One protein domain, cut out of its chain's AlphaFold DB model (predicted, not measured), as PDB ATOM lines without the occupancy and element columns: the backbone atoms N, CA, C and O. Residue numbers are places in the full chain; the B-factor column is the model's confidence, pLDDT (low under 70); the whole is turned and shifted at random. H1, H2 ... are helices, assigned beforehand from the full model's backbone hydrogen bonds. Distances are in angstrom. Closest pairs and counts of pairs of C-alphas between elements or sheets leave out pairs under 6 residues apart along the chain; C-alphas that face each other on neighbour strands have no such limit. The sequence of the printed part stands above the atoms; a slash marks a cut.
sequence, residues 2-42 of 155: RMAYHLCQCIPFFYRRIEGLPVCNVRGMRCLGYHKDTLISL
ATOM      1  N   ARG A   2     -30.643   7.398 -18.828       81.31
ATOM      2  CA  ARG A   2     -31.860   7.445 -17.990       81.31
ATOM      3  C   ARG A   2     -32.444   8.856 -17.844       81.31
ATOM      4  O   ARG A   2     -33.645   9.019 -17.980       81.31
ATOM      5  N   MET A   3     -31.604   9.882 -17.683       81.69
ATOM      6  CA  MET A   3     -32.083  11.271 -17.592       81.69
ATOM      7  C   MET A   3     -32.742  11.793 -18.874       81.69
ATOM      8  O   MET A   3     -33.776  12.443 -18.798       81.69
ATOM      9  N   ALA A   4     -32.199  11.454 -20.046       85.56
ATOM     10  CA  ALA A   4     -32.811  11.804 -21.331       85.56
ATOM     11  C   ALA A   4     -34.233  11.225 -21.449       85.56
ATOM     12  O   ALA A   4     -35.163  11.919 -21.855       85.56
ATOM     13  N   TYR A   5     -34.405   9.977 -21.003       88.31
ATOM     14  CA  TYR A   5     -35.707   9.320 -20.955       88.31
ATOM     15  C   TYR A   5     -36.642   9.928 -19.894       88.31
ATOM     16  O   TYR A   5     -37.814  10.127 -20.173       88.31
ATOM     17  N   HIS A   6     -36.160  10.290 -18.703       86.81
ATOM     18  CA  HIS A   6     -37.009  10.929 -17.687       86.81
ATOM     19  C   HIS A   6     -37.530  12.314 -18.103       86.81
ATOM     20  O   HIS A   6     -38.658  12.653 -17.765       86.81
ATOM     21  N   LEU A   7     -36.731  13.100 -18.831       86.00
ATOM     22  CA  LEU A   7     -37.102  14.455 -19.252       86.00
ATOM     23  C   LEU A   7     -37.981  14.465 -20.509       86.00
ATOM     24  O   LEU A   7     -38.966  15.192 -20.562       86.00
ATOM     25  N   CYS A   8     -37.621  13.669 -21.522       88.50
ATOM     26  CA  CYS A   8     -38.238  13.737 -22.851       88.50
ATOM     27  C   CYS A   8     -38.838  12.398 -23.329       88.50
ATOM     28  O   CYS A   8     -39.276  12.314 -24.474       88.50
ATOM     29  N   GLN A   9     -38.844  11.350 -22.489       91.44
ATOM     30  CA  GLN A   9     -39.428  10.015 -22.750       91.44
ATOM     31  C   GLN A   9     -38.887   9.273 -23.981       91.44
ATOM     32  O   GLN A   9     -39.491   8.320 -24.467       91.44
ATOM     33  N   CYS A  10     -37.720   9.670 -24.482       90.62
ATOM     34  CA  CYS A  10     -37.094   9.046 -25.639       90.62
ATOM     35  C   CYS A  10     -35.563   9.127 -25.556       90.62
ATOM     36  O   CYS A  10     -35.006   9.907 -24.777       90.62
ATOM     37  N   ILE A  11     -34.873   8.296 -26.342       92.00
ATOM     38  CA  ILE A  11     -33.404   8.273 -26.407       92.00
ATOM     39  C   ILE A  11     -32.883   8.830 -27.743       92.00
ATOM     40  O   ILE A  11     -33.471   8.557 -28.791       92.00
ATOM     41  N   PRO A  12     -31.776   9.596 -27.748       91.12
ATOM     42  CA  PRO A  12     -31.150  10.051 -28.985       91.12
ATOM     43  C   PRO A  12     -30.629   8.882 -29.829       91.12
ATOM     44  O   PRO A  12     -30.175   7.873 -29.294       91.12
ATOM     45  N   PHE A  13     -30.608   9.050 -31.152       90.06
ATOM     46  CA  PHE A  13     -30.139   8.013 -32.082       90.06
ATOM     47  C   PHE A  13     -28.641   7.685 -31.949       90.06
ATOM     48  O   PHE A  13     -28.228   6.588 -32.304       90.06
ATOM     49  N   PHE A  14     -27.832   8.622 -31.444       90.06
ATOM     50  CA  PHE A  14     -26.390   8.444 -31.232       90.06
ATOM     51  C   PHE A  14     -26.055   7.740 -29.910       90.06
ATOM     52  O   PHE A  14     -24.892   7.448 -29.641       90.06
ATOM     53  N   TYR A  15     -27.050   7.475 -29.057       88.81
ATOM     54  CA  TYR A  15     -26.859   6.659 -27.863       88.81
ATOM     55  C   TYR A  15     -26.968   5.175 -28.193       88.81
ATOM     56  O   TYR A  15     -27.637   4.766 -29.142       88.81
ATOM     57  N   ARG A  16     -26.329   4.347 -27.360       88.38
ATOM     58  CA  ARG A  16     -26.480   2.894 -27.438       88.38
ATOM     59  C   ARG A  16     -27.963   2.539 -27.321       88.38
ATOM     60  O   ARG A  16     -28.619   2.926 -26.354       88.38
ATOM     61  N   ARG A  17     -28.480   1.797 -28.303       85.81
ATOM     62  CA  ARG A  17     -29.868   1.329 -28.308       85.81
ATOM     63  C   ARG A  17     -30.081   0.338 -27.163       85.81
ATOM     64  O   ARG A  17     -29.284  -0.580 -26.986       85.81
ATOM     65  N   ILE A  18     -31.150   0.544 -26.402       83.81
ATOM     66  CA  ILE A  18     -31.595  -0.337 -25.321       83.81
ATOM     67  C   ILE A  18     -32.976  -0.850 -25.723       83.81
ATOM     68  O   ILE A  18     -33.820  -0.061 -26.154       83.81
ATOM     69  N   GLU A  19     -33.196  -2.159 -25.621       83.56
ATOM     70  CA  GLU A  19     -34.500  -2.759 -25.906       83.56
ATOM     71  C   GLU A  19     -35.567  -2.177 -24.966       83.56
ATOM     72  O   GLU A  19     -35.343  -2.029 -23.765       83.56
ATOM     73  N   GLY A  20     -36.711  -1.784 -25.527       82.44
ATOM     74  CA  GLY A  20     -37.815  -1.178 -24.775       82.44
ATOM     75  C   GLY A  20     -37.801   0.351 -24.667       82.44
ATOM     76  O   GLY A  20     -38.767   0.905 -24.150       82.44
ATOM     77  N   LEU A  21     -36.778   1.057 -25.173       86.06
ATOM     78  CA  LEU A  21     -36.781   2.528 -25.227       86.06
ATOM     79  C   LEU A  21     -36.924   3.051 -26.671       86.06
ATOM     80  O   LEU A  21     -36.117   2.690 -27.532       86.06
ATOM     81  N   PRO A  22     -37.901   3.938 -26.953       89.62
ATOM     82  CA  PRO A  22     -38.095   4.499 -28.284       89.62
ATOM     83  C   PRO A  22     -37.036   5.560 -28.619       89.62
ATOM     84  O   PRO A  22     -36.627   6.364 -27.773       89.62
ATOM     85  N   VAL A  23     -36.620   5.594 -29.885       90.81
ATOM     86  CA  VAL A  23     -35.716   6.626 -30.413       90.81
ATOM     87  C   VAL A  23     -36.488   7.937 -30.607       90.81
ATOM     88  O   VAL A  23     -37.615   7.931 -31.098       90.81
ATOM     89  N   CYS A  24     -35.899   9.071 -30.218       91.12
ATOM     90  CA  CYS A  24     -36.538  10.381 -30.348       91.12
ATOM     91  C   CYS A  24     -36.758  10.793 -31.812       91.12
ATOM     92  O   CYS A  24     -35.821  10.812 -32.609       91.12
ATOM     93  N   ASN A  25     -37.968  11.272 -32.114       91.62
ATOM     94  CA  ASN A  25     -38.277  12.031 -33.331       91.62
ATOM     95  C   ASN A  25     -37.791  13.493 -33.223       91.62
ATOM     96  O   ASN A  25     -37.348  13.932 -32.163       91.62
ATOM     97  N   VAL A  26     -37.950  14.294 -34.286       92.31
ATOM     98  CA  VAL A  26     -37.522  15.714 -34.346       92.31
ATOM     99  C   VAL A  26     -38.022  16.547 -33.153       92.31
ATOM    100  O   VAL A  26     -37.269  17.334 -32.581       92.31
ATOM    101  N   ARG A  27     -39.275  16.345 -32.719       91.50
ATOM    102  CA  ARG A  27     -39.832  17.022 -31.532       91.50
ATOM    103  C   ARG A  27     -39.120  16.613 -30.236       91.50
ATOM    104  O   ARG A  27     -38.802  17.475 -29.427       91.50
ATOM    105  N   GLY A  28     -38.819  15.323 -30.067       90.38
ATOM    106  CA  GLY A  28     -38.062  14.817 -28.915       90.38
ATOM    107  C   GLY A  28     -36.618  15.317 -28.912       90.38
ATOM    108  O   GLY A  28     -36.105  15.736 -27.878       90.38
ATOM    109  N   MET A  29     -35.995  15.394 -30.092       92.00
ATOM    110  CA  MET A  29     -34.672  16.003 -30.267       92.00
ATOM    111  C   MET A  29     -34.663  17.489 -29.882       92.00
ATOM    112  O   MET A  29     -33.699  17.955 -29.277       92.00
ATOM    113  N   ARG A  30     -35.745  18.230 -30.154       93.25
ATOM    114  CA  ARG A  30     -35.896  19.627 -29.712       93.25
ATOM    115  C   ARG A  30     -35.995  19.749 -28.185       93.25
ATOM    116  O   ARG A  30     -35.371  20.641 -27.623       93.25
ATOM    117  N   CYS A  31     -36.722  18.842 -27.523       91.62
ATOM    118  CA  CYS A  31     -36.789  18.763 -26.055       91.62
ATOM    119  C   CYS A  31     -35.406  18.497 -25.437       91.62
ATOM    120  O   CYS A  31     -34.973  19.212 -24.536       91.62
ATOM    121  N   LEU A  32     -34.666  17.529 -25.986       91.50
ATOM    122  CA  LEU A  32     -33.297  17.227 -25.555       91.50
ATOM    123  C   LEU A  32     -32.351  18.418 -25.747       91.50
ATOM    124  O   LEU A  32     -31.516  18.679 -24.887       91.50
ATOM    125  N   GLY A  33     -32.499  19.149 -26.855       91.19
ATOM    126  CA  GLY A  33     -31.723  20.358 -27.131       91.19
ATOM    127  C   GLY A  33     -32.005  21.500 -26.152       91.19
ATOM    128  O   GLY A  33     -31.087  22.245 -25.817       91.19
ATOM    129  N   TYR A  34     -33.239  21.612 -25.653       91.81
ATOM    130  CA  TYR A  34     -33.602  22.597 -24.630       91.81
ATOM    131  C   TYR A  34     -32.942  22.287 -23.276       91.81
ATOM    132  O   TYR A  34     -32.457  23.190 -22.604       91.81
ATOM    133  N   HIS A  35     -32.839  21.005 -22.914       87.81
ATOM    134  CA  HIS A  35     -32.201  20.543 -21.675       87.81
ATOM    135  C   HIS A  35     -30.737  20.098 -21.856       87.81
ATOM    136  O   HIS A  35     -30.230  19.299 -21.063       87.81
ATOM    137  N   LYS A  36     -30.042  20.597 -22.890       88.38
ATOM    138  CA  LYS A  36     -28.671  20.171 -23.225       88.38
ATOM    139  C   LYS A  36     -27.705  20.342 -22.049       88.38
ATOM    140  O   LYS A  36     -26.921  19.441 -21.770       88.38
ATOM    141  N   ASP A  37     -27.793  21.463 -21.334       85.44
ATOM    142  CA  ASP A  37     -26.805  21.841 -20.322       85.44
ATOM    143  C   ASP A  37     -26.930  20.943 -19.083       85.44
ATOM    144  O   ASP A  37     -25.930  20.474 -18.541       85.44
ATOM    145  N   THR A  38     -28.162  20.594 -18.705       82.62
ATOM    146  CA  THR A  38     -28.480  19.604 -17.662       82.62
ATOM    147  C   THR A  38     -28.028  18.193 -18.059       82.62
ATOM    148  O   THR A  38     -27.515  17.443 -17.229       82.62
ATOM    149  N   LEU A  39     -28.181  17.818 -19.335       84.06
ATOM    150  CA  LEU A  39     -27.754  16.507 -19.834       84.06
ATOM    151  C   LEU A  39     -26.227  16.357 -19.888       84.06
ATOM    152  O   LEU A  39     -25.733  15.261 -19.625       84.06
ATOM    153  N   ILE A  40     -25.500  17.423 -20.236       82.81
ATOM    154  CA  ILE A  40     -24.031  17.432 -20.334       82.81
ATOM    155  C   ILE A  40     -23.400  17.479 -18.941       82.81
ATOM    156  O   ILE A  40     -22.509  16.688 -18.647       82.81
ATOM    157  N   SER A  41     -23.873  18.383 -18.080       79.12
ATOM    158  CA  SER A  41     -23.351  18.530 -16.715       79.12
ATOM    159  C   SER A  41     -23.781  17.401 -15.778       79.12
ATOM    160  O   SER A  41     -23.222  17.260 -14.693       79.12
ATOM    161  N   LEU A  42     -24.763  16.592 -16.193       75.50
ATOM    162  CA  LEU A  42     -25.309  15.479 -15.420       75.50
ATOM    163  C   LEU A  42     -25.798  15.901 -14.014       75.50
ATOM    164  O   LEU A  42     -25.808  15.099 -13.076       75.50
TER     165      LEU A  42
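This is residues 2 to 42 of the 155 residues of an uncharacterized protein of Blattella germanica (UniProt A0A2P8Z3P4). Three short helices are gathered toward one end of this small domain, and a wide loop, residues 9 to 25, makes the other end, swinging out to Glu 19 and folding back to the start of H2. The last residue of H1, Cys 8, meets H2, the longest helix, near Cys 31, with the two helices about perpendicular, while H3 turns off after H2 and runs back roughly alongside H1, the opposite way. The printed part has 41 residues with three named helices, in the order H1, H2, H3, and no named strand; its class is all helix. It is compact, with a radius of gyration of the C-alphas of 9.5 A, and spans 26 by 20 by 17 A.

H2, residues 26 to 34, measures 12.5 A from its first to its last C-alpha and begins with C-alpha 26 at (-37.522, 15.714, -34.346). H1, residues 2 to 8, measures 10.2 A and begins with C-alpha 2 at (-31.860, 7.445, -17.990). H3, residues 36 to 41, measures 8.6 A and ends with C-alpha 41 at (-23.351, 18.530, -16.715).

H2 and H1 touch; their closest C-alphas, those of Cys 31 and Cys 8, are 6.1 A apart. Their lines are only just about perpendicular, at 71 degrees. H2 and H3 are close but not clearly touching, with the closest C-alphas, of Leu 32 and Leu 39, 8.0 A apart; they run the same way at a steep tilt of 51 degrees. H1 and H3 are also close but not clearly touching, with the closest C-alphas, of Ala 4 and Leu 39, 7.1 A apart; they run opposite ways at a shallow tilt of 21 degrees. In H1, H2 and H3, every O i to N i+4 pair is within hydrogen-bond range.

The two C-alphas farthest apart, those of Glu 19 and Asp 37, are 26.4 A apart. The printed part has no cut. The link from H1 to H2 is long, with 17 residues, and the link from H2 to H3 is tight, with 1 residue. The mean pLDDT of the printed part is 87.7, and no printed residue is under 70.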